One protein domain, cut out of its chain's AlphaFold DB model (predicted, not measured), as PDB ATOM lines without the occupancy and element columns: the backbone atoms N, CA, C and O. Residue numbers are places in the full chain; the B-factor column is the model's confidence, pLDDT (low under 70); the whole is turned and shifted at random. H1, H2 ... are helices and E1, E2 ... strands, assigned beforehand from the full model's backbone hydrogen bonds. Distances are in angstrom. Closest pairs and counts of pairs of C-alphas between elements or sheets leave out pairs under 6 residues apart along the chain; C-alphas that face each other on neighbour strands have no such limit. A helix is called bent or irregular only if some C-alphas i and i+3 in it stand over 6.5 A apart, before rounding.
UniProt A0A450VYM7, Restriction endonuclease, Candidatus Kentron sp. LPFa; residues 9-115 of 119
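This is residues 9 to 115 of the 119 residues of the protein "Restriction endonuclease" of Candidatus Kentron sp. LPFa (UniProt A0A450VYM7). A strongly twisted six-strand sheet curls round one helix, H2, while a loosely placed last helix, H3, sticks out from the body on the tail of residues 104 to 115. One side of the sheet is a long, sharply bent hairpin of E1 and E2; the short H1 lies at its end, and residues 36 to 50 loop back from there to E3. The printed part has 107 residues, with three named helices and six named strands in the order E1 E2 H1 E3 H2 E4 E5 E6 H3. The sheet is mixed, in the order E1 E2 E3 E4 E5 E6, and the class is mixed, helices and strands. The whole is compact, with a radius of gyration of the C-alphas of 13.7 A and spans of 36 by 32 by 25 A.

E1, residues 9 to 18, begins at C-alpha 9 (164.303, 254.293, 177.635), bends by 86 degrees at residue 12 and measures 21.2 A. E2, residues 21 to 31, bends by 88 degrees at residue 26 and measures 24.3 A. H1 is residues 32 to 35, 5.1 A, and E3 is residues 51 to 56, 15.9 A. H2, residues 62 to 74, begins at C-alpha 62 (167.124, 226.472, 181.905) and measures 18.3 A. E4 is residues 79 to 84, 16.3 A; E5 is residues 89 to 93, 13.4 A; E6 is residues 96 to 98, 6.5 A. H3, residues 107 to 115, measures 13.3 A and ends at C-alpha 115 (143.630, 247.607, 180.584).

E1 and E2 form an antiparallel hairpin, with N 11 and O 28 at 2.8 A. E2 and E3 are antiparallel, with N 53 and O 27 at 2.7 A. E3 and E4 are parallel, with N 54 and O 81 at 2.9 A; E3, H2 and E4 make a strand-helix-strand unit, two parallel neighbour strands with a helix between, and its crossover is right-handed. E4, E5 and E6 are a meander, each strand the antiparallel neighbour of the one before, with N 80 and O 92 at 2.8 A and N 98 and O 91 at 2.8 A. H2 is on one face of the sheet, in two layers; its closest C-alphas to E4 are Ile 69 and Val 80, 6.1 A, and to E1 Ala 71 and Thr 18, 6.2 A. H1 and H3 are not on the sheet, and H2 and H3 are apart. Every O i to N i+4 pair is within hydrogen-bond range in H2, but 3 of 5 in H3; H1 is too short for such a pair.

The C-alphas of Thr 19 and Lys 115, the two farthest apart, are 40.5 A from each other. The printed part has no cut, and the link from H1 to E3 is long, with 15 residues. Residues 59 to 64, of which 62 to 64 belong to H2, also stand free. Mean pLDDT of the printed part is 90.6, with residues 105 to 115 under 70.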
ATOM      1  N   GLU A   9     164.903 254.848 178.855       88.94
ATOM      2  CA  GLU A   9     164.303 254.293 177.635       88.94
ATOM      3  C   GLU A   9     164.308 252.761 177.656       88.94
ATOM      4  O   GLU A   9     165.221 252.133 178.194       88.94
ATOM      5  N   SER A  10     163.271 252.161 177.061       91.31
ATOM      6  CA  SER A  10     163.196 250.718 176.834       91.31
ATOM      7  C   SER A  10     163.647 250.362 175.420       91.31
ATOM      8  O   SER A  10     163.217 251.006 174.463       91.31
ATOM      9  N   ILE A  11     164.419 249.290 175.284       94.19
ATOM     10  CA  ILE A  11     164.889 248.743 174.010       94.19
ATOM     11  C   ILE A  11     164.317 247.337 173.848       94.19
ATOM     12  O   ILE A  11     164.409 246.528 174.766       94.19
ATOM     13  N   THR A  12     163.746 247.018 172.690       95.31
ATOM     14  CA  THR A  12     163.370 245.639 172.349       95.31
ATOM     15  C   THR A  12     164.491 244.977 171.560       95.31
ATOM     16  O   THR A  12     165.149 245.634 170.755       95.31
ATOM     17  N   LYS A  13     164.707 243.674 171.776       96.25
ATOM     18  CA  LYS A  13     165.765 242.900 171.100       96.25
ATOM     19  C   LYS A  13     167.142 243.567 171.225       96.25
ATOM     20  O   LYS A  13     167.855 243.737 170.241       96.25
ATOM     21  N   CYS A  14     167.505 243.948 172.449       97.38
ATOM     22  CA  CYS A  14     168.767 244.623 172.741       97.38
ATOM     23  C   CYS A  14     169.927 243.628 172.634       97.38
ATOM     24  O   CYS A  14     170.061 242.729 173.468       97.38
ATOM     25  N   ALA A  15     170.744 243.776 171.592       98.06
ATOM     26  CA  ALA A  15     171.934 242.969 171.398       98.06
ATOM     27  C   ALA A  15     173.081 243.511 172.258       98.06
ATOM     28  O   ALA A  15     173.405 244.696 172.227       98.06
ATOM     29  N   ILE A  16     173.688 242.629 173.044       98.38
ATOM     30  CA  ILE A  16     174.725 242.946 174.021       98.38
ATOM     31  C   ILE A  16     175.916 242.039 173.730       98.38
ATOM     32  O   ILE A  16     175.801 240.806 173.706       98.38
ATOM     33  N   GLN A  17     177.071 242.653 173.501       98.12
ATOM     34  CA  GLN A  17     178.334 241.950 173.366       98.12
ATOM     35  C   GLN A  17     178.763 241.443 174.742       98.12
ATOM     36  O   GLN A  17     178.920 242.221 175.677       98.12
ATOM     37  N   THR A  18     178.972 240.132 174.864       96.06
ATOM     38  CA  THR A  18     179.438 239.495 176.105       96.06
ATOM     39  C   THR A  18     180.728 238.719 175.846       96.06
ATOM     40  O   THR A  18     181.099 238.475 174.691       96.06
ATOM     41  N   THR A  19     181.416 238.287 176.904       91.88
ATOM     42  CA  THR A  19     182.619 237.438 176.791       91.88
ATOM     43  C   THR A  19     182.336 236.097 176.113       91.88
ATOM     44  O   THR A  19     183.215 235.534 175.469       91.88
ATOM     45  N   ASN A  20     181.099 235.602 176.220       89.44
ATOM     46  CA  ASN A  20     180.659 234.323 175.663       89.44
ATOM     47  C   ASN A  20     179.847 234.510 174.369       89.44
ATOM     48  O   ASN A  20     178.962 233.711 174.056       89.44
ATOM     49  N   GLY A  21     180.139 235.580 173.627       94.25
ATOM     50  CA  GLY A  21     179.488 235.918 172.366       94.25
ATOM     51  C   GLY A  21     178.318 236.885 172.526       94.25
ATOM     52  O   GLY A  21     178.150 237.544 173.550       94.25
ATOM     53  N   LEU A  22     177.515 236.994 171.474       96.81
ATOM     54  CA  LEU A  22     176.383 237.908 171.442       96.81
ATOM     55  C   LEU A  22     175.190 237.322 172.204       96.81
ATOM     56  O   LEU A  22     174.830 236.157 172.005       96.81
ATOM     57  N   LYS A  23     174.554 238.135 173.047       97.75
ATOM     58  CA  LYS A  23     173.284 237.812 173.705       97.75
ATOM     59  C   LYS A  23     172.264 238.895 173.374       97.75
ATOM     60  O   LYS A  23     172.633 240.049 173.202       97.75
ATOM     61  N   VAL A  24     170.998 238.513 173.242       97.81
ATOM     62  CA  VAL A  24     169.920 239.431 172.865       97.81
ATOM     63  C   VAL A  24     168.843 239.363 173.932       97.81
ATOM     64  O   VAL A  24     168.167 238.337 174.037       97.81
ATOM     65  N   ALA A  25     168.707 240.444 174.698       98.12
ATOM     66  CA  ALA A  25     167.627 240.607 175.660       98.12
ATOM     67  C   ALA A  25     166.324 240.914 174.917       98.12
ATOM     68  O   ALA A  25     166.305 241.757 174.015       98.12
ATOM     69  N   ASP A  26     165.228 240.249 175.286       97.88
ATOM     70  CA  ASP A  26     163.924 240.485 174.659       97.88
ATOM     71  C   ASP A  26     163.466 241.927 174.850       97.88
ATOM     72  O   ASP A  26     163.045 242.584 173.891       97.88
ATOM     73  N   VAL A  27     163.608 242.418 176.079       96.81
ATOM     74  CA  VAL A  27     163.381 243.809 176.454       96.81
ATOM     75  C   VAL A  27     164.491 244.230 177.404       96.81
ATOM     76  O   VAL A  27     164.892 243.474 178.277       96.81
ATOM     77  N   ALA A  28     164.982 245.446 177.267       96.56
ATOM     78  CA  ALA A  28     165.902 246.044 178.212       96.56
ATOM     79  C   ALA A  28     165.429 247.445 178.585       96.56
ATOM     80  O   ALA A  28     164.711 248.087 177.817       96.56
ATOM     81  N   TRP A  29     165.834 247.925 179.754       94.56
ATOM     82  CA  TRP A  29     165.622 249.305 180.172       94.56
ATOM     83  C   TRP A  29     166.941 249.902 180.639       94.56
ATOM     84  O   TRP A  29     167.690 249.270 181.386       94.56
ATOM     85  N   ALA A  30     167.212 251.123 180.195       92.81
ATOM     86  CA  ALA A  30     168.382 251.884 180.592       92.81
ATOM     87  C   ALA A  30     167.994 253.306 180.992       92.81
ATOM     88  O   ALA A  30     167.147 253.961 180.381       92.81
ATOM     89  N   SER A  31     168.662 253.802 182.019       90.81
ATOM     90  CA  SER A  31     168.564 255.164 182.512       90.81
ATOM     91  C   SER A  31     169.278 256.148 181.583       90.81
ATOM     92  O   SER A  31     170.220 255.819 180.860       90.81
ATOM     93  N   LYS A  32     168.932 257.432 181.683       89.25
ATOM     94  CA  LYS A  32     169.718 258.514 181.064       89.25
ATOM     95  C   LYS A  32     171.189 258.490 181.483       89.25
ATOM     96  O   LYS A  32     172.042 258.956 180.735       89.25
ATOM     97  N   GLY A  33     171.487 257.995 182.688       88.81
ATOM     98  CA  GLY A  33     172.851 257.865 183.192       88.81
ATOM     99  C   GLY A  33     173.686 256.873 182.396       88.81
ATOM    100  O   GLY A  33     174.826 257.186 182.042       88.81
ATOM    101  N   PHE A  34     173.085 255.734 182.066       92.81
ATOM    102  CA  PHE A  34     173.658 254.722 181.191       92.81
ATOM    103  C   PHE A  34     173.943 255.284 179.790       92.81
ATOM    104  O   PHE A  34     175.077 255.224 179.309       92.81
ATOM    105  N   PHE A  35     172.959 255.958 179.185       91.62
ATOM    106  CA  PHE A  35     173.077 256.479 177.816       91.62
ATOM    107  C   PHE A  35     174.107 257.603 177.623       91.62
ATOM    108  O   PHE A  35     174.433 257.947 176.490       91.62
ATOM    109  N   ARG A  36     174.671 258.165 178.702       90.62
ATOM    110  CA  ARG A  36     175.828 259.072 178.584       90.62
ATOM    111  C   ARG A  36     177.101 258.363 178.119       90.62
ATOM    112  O   ARG A  36     177.994 259.034 177.614       90.62
ATOM    113  N   HIS A  37     177.194 257.050 178.323       89.56
ATOM    114  CA  HIS A  37     178.385 256.253 178.019       89.56
ATOM    115  C   HIS A  37     178.129 255.199 176.940       89.56
ATOM    116  O   HIS A  37     179.051 254.851 176.214       89.56
ATOM    117  N   GLN A  38     176.887 254.728 176.810       92.69
ATOM    118  CA  GLN A  38     176.464 253.763 175.797       92.69
ATOM    119  C   GLN A  38     175.405 254.412 174.886       92.69
ATOM    120  O   GLN A  38     174.250 254.510 175.295       92.69
ATOM    121  N   PRO A  39     175.747 254.884 173.674       91.44
ATOM    122  CA  PRO A  39     174.777 255.489 172.761       91.44
ATOM    123  C   PRO A  39     173.728 254.482 172.280       91.44
ATOM    124  O   PRO A  39     174.058 253.341 171.966       91.44
ATOM    125  N   LEU A  40     172.476 254.927 172.128       87.94
ATOM    126  CA  LEU A  40     171.374 254.081 171.650       87.94
ATOM    127  C   LEU A  40     171.612 253.527 170.230       87.94
ATOM    128  O   LEU A  40     171.080 252.482 169.882       87.94
ATOM    129  N   GLN A  41     172.396 254.229 169.406       89.94
ATOM    130  CA  GLN A  41     172.716 253.830 168.029       89.94
ATOM    131  C   GLN A  41     173.838 252.788 167.939       89.94
ATOM    132  O   GLN A  41     174.091 252.273 166.851       89.94
ATOM    133  N   GLN A  42     174.553 252.526 169.032       91.88
ATOM    134  CA  GLN A  42     175.598 251.513 169.047       91.88
ATOM    135  C   GLN A  42     174.940 250.133 169.100       91.88
ATOM    136  O   GLN A  42     174.101 249.897 169.956       91.88
ATOM    137  N   ASP A  43     175.316 249.234 168.199       92.25
ATOM    138  CA  ASP A  43     174.782 247.875 168.137       92.25
ATOM    139  C   ASP A  43     175.909 246.924 167.686       92.25
ATOM    140  O   ASP A  43     176.464 247.127 166.599       92.25
ATOM    141  N   PRO A  44     176.311 245.936 168.507       96.69
ATOM    142  CA  PRO A  44     175.772 245.615 169.831       96.69
ATOM    143  C   PRO A  44     176.225 246.582 170.933       96.69
ATOM    144  O   PRO A  44     177.245 247.265 170.820       96.69
ATOM    145  N   PHE A  45     175.485 246.603 172.042       97.75
ATOM    146  CA  PHE A  45     175.898 247.308 173.253       97.75
ATOM    147  C   PHE A  45     177.136 246.644 173.858       97.75
ATOM    148  O   PHE A  45     177.206 245.420 173.957       97.75
ATOM    149  N   GLU A  46     178.102 247.450 174.297       96.75
ATOM    150  CA  GLU A  46     179.298 246.960 174.992       96.75
ATOM    151  C   GLU A  46     179.070 246.824 176.497       96.75
ATOM    152  O   GLU A  46     179.800 246.101 177.163       96.75
ATOM    153  N   VAL A  47     178.058 247.492 177.047       96.56
ATOM    154  CA  VAL A  47     177.637 247.371 178.446       96.56
ATOM    155  C   VAL A  47     176.168 246.966 178.467       96.56
ATOM    156  O   VAL A  47     175.369 247.493 177.695       96.56
ATOM    157  N   ALA A  48     175.791 246.027 179.332       97.25
ATOM    158  CA  ALA A  48     174.386 245.658 179.473       97.25
ATOM    159  C   ALA A  48     173.584 246.812 180.111       97.25
ATOM    160  O   ALA A  48     174.079 247.427 181.060       97.25
ATOM    161  N   PRO A  49     172.359 247.097 179.627       97.00
ATOM    162  CA  PRO A  49     171.438 248.051 180.247       97.00
ATOM    163  C   PRO A  49     171.185 247.781 181.734       97.00
ATOM    164  O   PRO A  49     171.365 246.657 182.202       97.00
ATOM    165  N   ASP A  50     170.696 248.794 182.458       95.69
ATOM    166  CA  ASP A  50     170.393 248.699 183.895       95.69
ATOM    167  C   ASP A  50     169.508 247.478 184.220       95.69
ATOM    168  O   ASP A  50     169.779 246.760 185.186       95.69
ATOM    169  N   ILE A  51     168.493 247.213 183.386       96.88
ATOM    170  CA  ILE A  51     167.619 246.037 183.478       96.88
ATOM    171  C   ILE A  51     167.617 245.285 182.145       96.88
ATOM    172  O   ILE A  51     167.382 245.881 181.091       96.88
ATOM    173  N   CYS A  52     167.797 243.964 182.186       98.19
ATOM    174  CA  CYS A  52     167.578 243.068 181.043       98.19
ATOM    175  C   CYS A  52     166.457 242.076 181.359       98.19
ATOM    176  O   CYS A  52     166.541 241.343 182.336       98.19
ATOM    177  N   ALA A  53     165.420 242.023 180.534       97.94
ATOM    178  CA  ALA A  53     164.291 241.117 180.678       97.94
ATOM    179  C   ALA A  53     164.254 240.085 179.541       97.94
ATOM    180  O   ALA A  53     164.428 240.412 178.365       97.94
ATOM    181  N   GLU A  54     163.992 238.837 179.911       98.25
ATOM    182  CA  GLU A  54     163.847 237.688 179.019       98.25
ATOM    183  C   GLU A  54     162.465 237.072 179.209       98.25
ATOM    184  O   GLU A  54     162.023 236.849 180.342       98.25
ATOM    185  N   ILE A  55     161.787 236.784 178.101       97.19
ATOM    186  CA  ILE A  55     160.490 236.119 178.114       97.19
ATOM    187  C   ILE A  55     160.740 234.617 178.027       97.19
ATOM    188  O   ILE A  55     161.174 234.092 177.002       97.19
ATOM    189  N   VAL A  56     160.448 233.902 179.110       96.00
ATOM    190  CA  VAL A  56     160.653 232.458 179.187       96.00
ATOM    191  C   VAL A  56     159.498 231.746 178.493       96.00
ATOM    192  O   VAL A  56     158.351 231.782 178.942       96.00
ATOM    193  N   SER A  57     159.822 231.057 177.403       93.06
ATOM    194  CA  SER A  57     158.893 230.238 176.625       93.06
ATOM    195  C   SER A  57     159.273 228.749 176.686       93.06
ATOM    196  O   SER A  57     160.411 228.425 177.025       93.06
ATOM    197  N   PRO A  58     158.374 227.813 176.315       90.88
ATOM    198  CA  PRO A  58     158.668 226.374 176.344       90.88
ATOM    199  C   PRO A  58     159.886 225.934 175.517       90.88
ATOM    200  O   PRO A  58     160.424 224.857 175.753       90.88
ATOM    201  N   GLY A  59     160.309 226.739 174.536       89.88
ATOM    202  CA  GLY A  59     161.499 226.465 173.726       89.88
ATOM    203  C   GLY A  59     162.817 226.852 174.400       89.88
ATOM    204  O   GLY A  59     163.875 226.456 173.917       89.88
ATOM    205  N   ASN A  60     162.773 227.613 175.496       93.00
ATOM    206  CA  ASN A  60     163.964 228.040 176.216       93.00
ATOM    207  C   ASN A  60     164.415 226.970 177.207       93.00
ATOM    208  O   ASN A  60     163.619 226.418 177.966       93.00
ATOM    209  N   SER A  61     165.720 226.708 177.232       94.88
ATOM    210  CA  SER A  61     166.299 225.803 178.227       94.88
ATOM    211  C   SER A  61     166.707 226.560 179.490       94.88
ATOM    212  O   SER A  61     167.138 227.711 179.424       94.88
ATOM    213  N   ALA A  62     166.641 225.897 180.648       94.19
ATOM    214  CA  ALA A  62     167.124 226.472 181.905       94.19
ATOM    215  C   ALA A  62     168.603 226.893 181.808       94.19
ATOM    216  O   ALA A  62     168.955 228.001 182.199       94.19
ATOM    217  N   ALA A  63     169.438 226.054 181.186       96.00
ATOM    218  CA  ALA A  63     170.855 226.342 180.975       96.00
ATOM    219  C   ALA A  63     171.086 227.594 180.109       96.00
ATOM    220  O   ALA A  63     171.987 228.382 180.384       96.00
ATOM    221  N   GLU A  64     170.269 227.811 179.075       95.38
ATOM    222  CA  GLU A  64     170.333 229.033 178.266       95.38
ATOM    223  C   GLU A  64     169.988 230.275 179.101       95.38
ATOM    224  O   GLU A  64     170.678 231.292 179.006       95.38
ATOM    225  N   MET A  65     168.949 230.192 179.939       97.12
ATOM    226  CA  MET A  65     168.537 231.305 180.800       97.12
ATOM    227  C   MET A  65     169.604 231.628 181.847       97.12
ATOM    228  O   MET A  65     169.954 232.794 182.019       97.12
ATOM    229  N   GLU A  66     170.193 230.613 182.481       96.81
ATOM    230  CA  GLU A  66     171.312 230.780 183.418       96.81
ATOM    231  C   GLU A  66     172.517 231.456 182.750       96.81
ATOM    232  O   GLU A  66     173.103 232.386 183.309       96.81
ATOM    233  N   GLN A  67     172.857 231.049 181.522       96.94
ATOM    234  CA  GLN A  67     173.928 231.683 180.750       96.94
ATOM    235  C   GLN A  67     173.630 233.149 180.438       96.94
ATOM    236  O   GLN A  67     174.535 233.979 180.524       96.94
ATOM    237  N   LYS A  68     172.391 233.480 180.057       97.75
ATOM    238  CA  LYS A  68     171.977 234.862 179.780       97.75
ATOM    239  C   LYS A  68     172.029 235.724 181.042       97.75
ATOM    240  O   LYS A  68     172.640 236.788 181.001       97.75
ATOM    241  N   ILE A  69     171.494 235.239 182.166       98.31
ATOM    242  CA  ILE A  69     171.562 235.929 183.465       98.31
ATOM    243  C   ILE A  69     173.015 236.248 183.821       98.31
ATOM    244  O   ILE A  69     173.354 237.406 184.073       98.31
ATOM    245  N   ALA A  70     173.886 235.235 183.800       97.81
ATOM    246  CA  ALA A  70     175.294 235.413 184.125       97.81
ATOM    247  C   ALA A  70     175.967 236.423 183.187       97.81
ATOM    248  O   ALA A  70     176.682 237.308 183.655       97.81
ATOM    249  N   ALA A  71     175.709 236.328 181.881       98.06
ATOM    250  CA  ALA A  71     176.317 237.205 180.890       98.06
ATOM    251  C   ALA A  71     175.888 238.671 181.066       98.06
ATOM    252  O   ALA A  71     176.742 239.554 181.060       98.06
ATOM    253  N   TYR A  72     174.601 238.949 181.299       98.44
ATOM    254  CA  TYR A  72     174.118 240.319 181.505       98.44
ATOM    255  C   TYR A  72     174.670 240.939 182.795       98.44
ATOM    256  O   TYR A  72     175.161 242.068 182.773       98.44
ATOM    257  N   LEU A  73     174.677 240.192 183.904       98.12
ATOM    258  CA  LEU A  73     175.215 240.677 185.185       98.12
ATOM    259  C   LEU A  73     176.735 240.913 185.136       98.12
ATOM    260  O   LEU A  73     177.245 241.855 185.758       98.12
ATOM    261  N   GLN A  74     177.465 240.075 184.392       97.69
ATOM    262  CA  GLN A  74     178.891 240.274 184.116       97.69
ATOM    263  C   GLN A  74     179.127 241.514 183.248       97.69
ATOM    264  O   GLN A  74     180.073 242.256 183.509       97.69
ATOM    265  N   GLN A  75     178.240 241.780 182.285       97.56
ATOM    266  CA  GLN A  75     178.330 242.924 181.377       97.56
ATOM    267  C   GLN A  75     177.778 244.235 181.964       97.56
ATOM    268  O   GLN A  75     177.787 245.259 181.287       97.56
ATOM    269  N   GLY A  76     177.333 244.235 183.224       96.19
ATOM    270  CA  GLY A  76     177.005 245.455 183.968       96.19
ATOM    271  C   GLY A  76     175.531 245.658 184.305       96.19
ATOM    272  O   GLY A  76     175.230 246.640 184.979       96.19
ATOM    273  N   ALA A  77     174.641 244.737 183.922       97.44
ATOM    274  CA  ALA A  77     173.238 244.818 184.320       97.44
ATOM    275  C   ALA A  77     173.114 244.844 185.848       97.44
ATOM    276  O   ALA A  77     173.806 244.103 186.560       97.44
ATOM    277  N   LEU A  78     172.220 245.694 186.351       96.69
ATOM    278  CA  LEU A  78     171.920 245.781 187.777       96.69
ATOM    279  C   LEU A  78     170.931 244.688 188.183       96.69
ATOM    280  O   LEU A  78     171.062 244.119 189.269       96.69
ATOM    281  N   GLU A  79     169.983 244.364 187.303       97.50
ATOM    282  CA  GLU A  79     169.028 243.282 187.512       97.50
ATOM    283  C   GLU A  79     168.618 242.611 186.192       97.50
ATOM    284  O   GLU A  79     168.512 243.252 185.145       97.50
ATOM    285  N   VAL A  80     168.381 241.303 186.241       98.38
ATOM    286  CA  VAL A  80     167.856 240.502 185.132       98.38
ATOM    287  C   VAL A  80     166.497 239.947 185.522       98.38
ATOM    288  O   VAL A  80     166.336 239.414 186.620       98.38
ATOM    289  N   TRP A  81     165.511 240.095 184.647       98.00
ATOM    290  CA  TRP A  81     164.141 239.653 184.877       98.00
ATOM    291  C   TRP A  81     163.842 238.466 183.968       98.00
ATOM    292  O   TRP A  81     163.964 238.570 182.750       98.00
ATOM    293  N   LEU A  82     163.419 237.346 184.545       97.50
ATOM    294  CA  LEU A  82     162.786 236.273 183.785       97.50
ATOM    295  C   LEU A  82     161.279 236.416 183.932       97.50
ATOM    296  O   LEU A  82     160.765 236.339 185.047       97.50
ATOM    297  N   VAL A  83     160.589 236.620 182.817       96.06
ATOM    298  CA  VAL A  83     159.138 236.798 182.777       96.06
ATOM    299  C   VAL A  83     158.525 235.602 182.069       96.06
ATOM    300  O   VAL A  83     158.853 235.334 180.916       96.06
ATOM    301  N   ASP A  84     157.657 234.855 182.741       93.38
ATOM    302  CA  ASP A  84     156.948 233.749 182.095       93.38
ATOM    303  C   ASP A  84     155.744 234.238 181.266       93.38
ATOM    304  O   ASP A  84     155.335 235.400 181.320       93.38
ATOM    305  N   LEU A  85     155.136 233.331 180.497       91.31
ATOM    306  CA  LEU A  85     153.975 233.651 179.653       91.31
ATOM    307  C   LEU A  85     152.700 234.016 180.437       91.31
ATOM    308  O   LEU A  85     151.737 234.484 179.836       91.31
ATOM    309  N   GLN A  86     152.666 233.795 181.753       88.31
ATOM    310  CA  GLN A  86     151.571 234.222 182.631       88.31
ATOM    311  C   GLN A  86     151.848 235.606 183.245       88.31
ATOM    312  O   GLN A  86     150.989 236.156 183.935       88.31
ATOM    313  N   GLY A  87     153.025 236.181 182.980       86.81
ATOM    314  CA  GLY A  87     153.468 237.460 183.517       86.81
ATOM    315  C   GLY A  87     154.072 237.368 184.919       86.81
ATOM    316  O   GLY A  87     154.233 238.406 185.561       86.81
ATOM    317  N   ASN A  88     154.402 236.169 185.414       89.12
ATOM    318  CA  ASN A  88     155.152 236.038 186.661       89.12
ATOM    319  C   ASN A  88     156.618 236.397 186.412       89.12
ATOM    320  O   ASN A  88     157.213 235.952 185.428       89.12
ATOM    321  N   CYS A  89     157.204 237.158 187.333       92.44
ATOM    322  CA  CYS A  89     158.591 237.600 187.245       92.44
ATOM    323  C   CYS A  89     159.461 236.910 188.296       92.44
ATOM    324  O   CYS A  89     159.062 236.777 189.453       92.44
ATOM    325  N   ARG A  90     160.679 236.542 187.901       95.38
ATOM    326  CA  ARG A  90     161.791 236.194 188.793       95.38
ATOM    327  C   ARG A  90     162.926 237.182 188.560       95.38
ATOM    328  O   ARG A  90     163.236 237.492 187.409       95.38
ATOM    329  N   PHE A  91     163.540 237.662 189.634       96.88
ATOM    330  CA  PHE A  91     164.523 238.743 189.588       96.88
ATOM    331  C   PHE A  91     165.898 238.233 189.996       96.88
ATOM    332  O   PHE A  91     166.016 237.455 190.938       96.88
ATOM    333  N   PHE A  92     166.947 238.669 189.307       98.31
ATOM    334  CA  PHE A  92     168.318 238.239 189.569       98.31
ATOM    335  C   PHE A  92     169.249 239.438 189.595       98.31
ATOM    336  O   PHE A  92     169.275 240.224 188.655       98.31
ATOM    337  N   ASN A  93     170.071 239.539 190.631       96.81
ATOM    338  CA  ASN A  93     171.175 240.490 190.690       96.81
ATOM    339  C   ASN A  93     172.476 239.744 191.038       96.81
ATOM    340  O   ASN A  93     172.523 238.513 191.063       96.81
ATOM    341  N   ARG A  94     173.561 240.471 191.325       95.38
ATOM    342  CA  ARG A  94     174.857 239.857 191.678       95.38
ATOM    343  C   ARG A  94     174.838 239.003 192.955       95.38
ATOM    344  O   ARG A  94     175.754 238.210 193.143       95.38
ATOM    345  N   ALA A  95     173.830 239.150 193.815       95.50
ATOM    346  CA  ALA A  95     173.620 238.321 195.002       95.50
ATOM    347  C   ALA A  95     172.775 237.059 194.724       95.50
ATOM    348  O   ALA A  95     172.554 236.271 195.641       95.50
ATOM    349  N   GLY A  96     172.330 236.844 193.482       96.31
ATOM    350  CA  GLY A  96     171.501 235.709 193.076       96.31
ATOM    351  C   GLY A  96     170.033 236.086 192.874       96.31
ATOM    352  O   GLY A  96     169.708 237.249 192.624       96.31
ATOM    353  N   GLU A  97     169.150 235.089 192.958       97.50
ATOM    354  CA  GLU A  97     167.701 235.276 192.826       97.50
ATOM    355  C   GLU A  97     167.136 236.098 193.994       97.50
ATOM    356  O   GLU A  97     167.495 235.878 195.152       97.50
ATOM    357  N   GLN A  98     166.268 237.056 193.679       96.44
ATOM    358  CA  GLN A  98     165.625 237.962 194.623       96.44
ATOM    359  C   GLN A  98     164.114 237.722 194.645       96.44
ATOM    360  O   GLN A  98     163.504 237.409 193.623       96.44
ATOM    361  N   ASN A  99     163.501 237.921 195.814       89.31
ATOM    362  CA  ASN A  99     162.049 237.789 195.980       89.31
ATOM    363  C   ASN A  99     161.269 238.945 195.333       89.31
ATOM    364  O   ASN A  99     160.105 238.782 194.978       89.31
ATOM    365  N   GLU A 100     161.896 240.112 195.198       90.06
ATOM    366  CA  GLU A 100     161.302 241.331 194.653       90.06
ATOM    367  C   GLU A 100     162.353 242.124 193.870       90.06
ATOM    368  O   GLU A 100     163.553 241.963 194.101       90.06
ATOM    369  N   THR A 101     161.898 242.965 192.939       91.25
ATOM    370  CA  THR A 101     162.790 243.858 192.194       91.25
ATOM    371  C   THR A 101     163.284 244.991 193.086       91.25
ATOM    372  O   THR A 101     162.522 245.580 193.856       91.25
ATOM    373  N   ALA A 102     164.558 245.355 192.938       87.81
ATOM    374  CA  ALA A 102     165.107 246.551 193.579       87.81
ATOM    375  C   ALA A 102     164.600 247.866 192.945       87.81
ATOM    376  O   ALA A 102     164.815 248.949 193.501       87.81
ATOM    377  N   PHE A 103     163.946 247.802 191.780       84.94
ATOM    378  CA  PHE A 103     163.462 248.966 191.048       84.94
ATOM    379  C   PHE A 103     162.011 249.282 191.398       84.94
ATOM    380  O   PHE A 103     161.123 248.432 191.386       84.94
ATOM    381  N   ARG A 104     161.745 250.560 191.678       79.75
ATOM    382  CA  ARG A 104     160.408 251.020 192.045       79.75
ATOM    383  C   ARG A 104     159.464 250.957 190.845       79.75
ATOM    384  O   ARG A 104     159.619 251.720 189.894       79.75
ATOM    385  N   ILE A 105     158.432 250.128 190.947       68.88
ATOM    386  CA  ILE A 105     157.299 250.129 190.020       68.88
ATOM    387  C   ILE A 105     156.224 251.059 190.595       68.88
ATOM    388  O   ILE A 105     155.834 250.928 191.751       68.88
ATOM    389  N   ILE A 106     155.782 252.047 189.815       66.56
ATOM    390  CA  ILE A 106     154.701 252.953 190.223       66.56
ATOM    391  C   ILE A 106     153.371 252.258 189.910       66.56
ATOM    392  O   ILE A 106     153.059 252.036 188.739       66.56
ATOM    393  N   ASP A 107     152.594 251.922 190.943       56.19
ATOM    394  CA  ASP A 107     151.342 251.149 190.848       56.19
ATOM    395  C   ASP A 107     150.343 251.710 189.826       56.19
ATOM    396  O   ASP A 107     149.641 250.962 189.138       56.19
ATOM    397  N   GLU A 108     150.283 253.032 189.688       58.38
ATOM    398  CA  GLU A 108     149.415 253.732 188.740       58.38
ATOM    399  C   GLU A 108     149.751 253.373 187.287       58.38
ATOM    400  O   GLU A 108     148.840 253.158 186.490       58.38
ATOM    401  N   ALA A 109     151.036 253.204 186.953       55.44
ATOM    402  CA  ALA A 109     151.466 252.822 185.609       55.44
ATOM    403  C   ALA A 109     151.068 251.372 185.267       55.44
ATOM    404  O   ALA A 109     150.666 251.083 184.140       55.44
ATOM    405  N   CYS A 110     151.104 250.459 186.246       51.25
ATOM    406  CA  CYS A 110     150.670 249.072 186.055       51.25
ATOM    407  C   CYS A 110     149.149 248.931 185.881       51.25
ATOM    408  O   CYS A 110     148.700 248.045 185.147       51.25
ATOM    409  N   LYS A 111     148.346 249.783 186.534       52.25
ATOM    410  CA  LYS A 111     146.875 249.776 186.396       52.25
ATOM    411  C   LYS A 111     146.426 250.122 184.979       52.25
ATOM    412  O   LYS A 111     145.418 249.578 184.531       52.25
ATOM    413  N   ASP A 112     147.152 250.995 184.289       52.50
ATOM    414  CA  ASP A 112     146.825 251.382 182.916       52.50
ATOM    415  C   ASP A 112     147.322 250.349 181.895       52.50
ATOM    416  O   ASP A 112     146.558 249.967 181.015       52.50
ATOM    417  N   LEU A 113     148.512 249.764 182.087       55.38
ATOM    418  CA  LEU A 113     149.030 248.681 181.233       55.38
ATOM    419  C   LEU A 113     148.109 247.449 181.175       55.38
ATOM    420  O   LEU A 113     147.918 246.865 180.112       55.38
ATOM    421  N   ARG A 114     147.501 247.052 182.301       53.25
ATOM    422  CA  ARG A 114     146.599 245.883 182.356       53.25
ATOM    423  C   ARG A 114     145.259 246.089 181.644       53.25
ATOM    424  O   ARG A 114     144.563 245.105 181.411       53.25
ATOM    425  N   LYS A 115     144.872 247.328 181.328       52.66
ATOM    426  CA  LYS A 115     143.630 247.607 180.584       52.66
ATOM    427  C   LYS A 115     143.775 247.308 179.091       52.66
ATOM    428  O   LYS A 115     142.780 246.967 178.459       52.66
TER     429      LYS A 115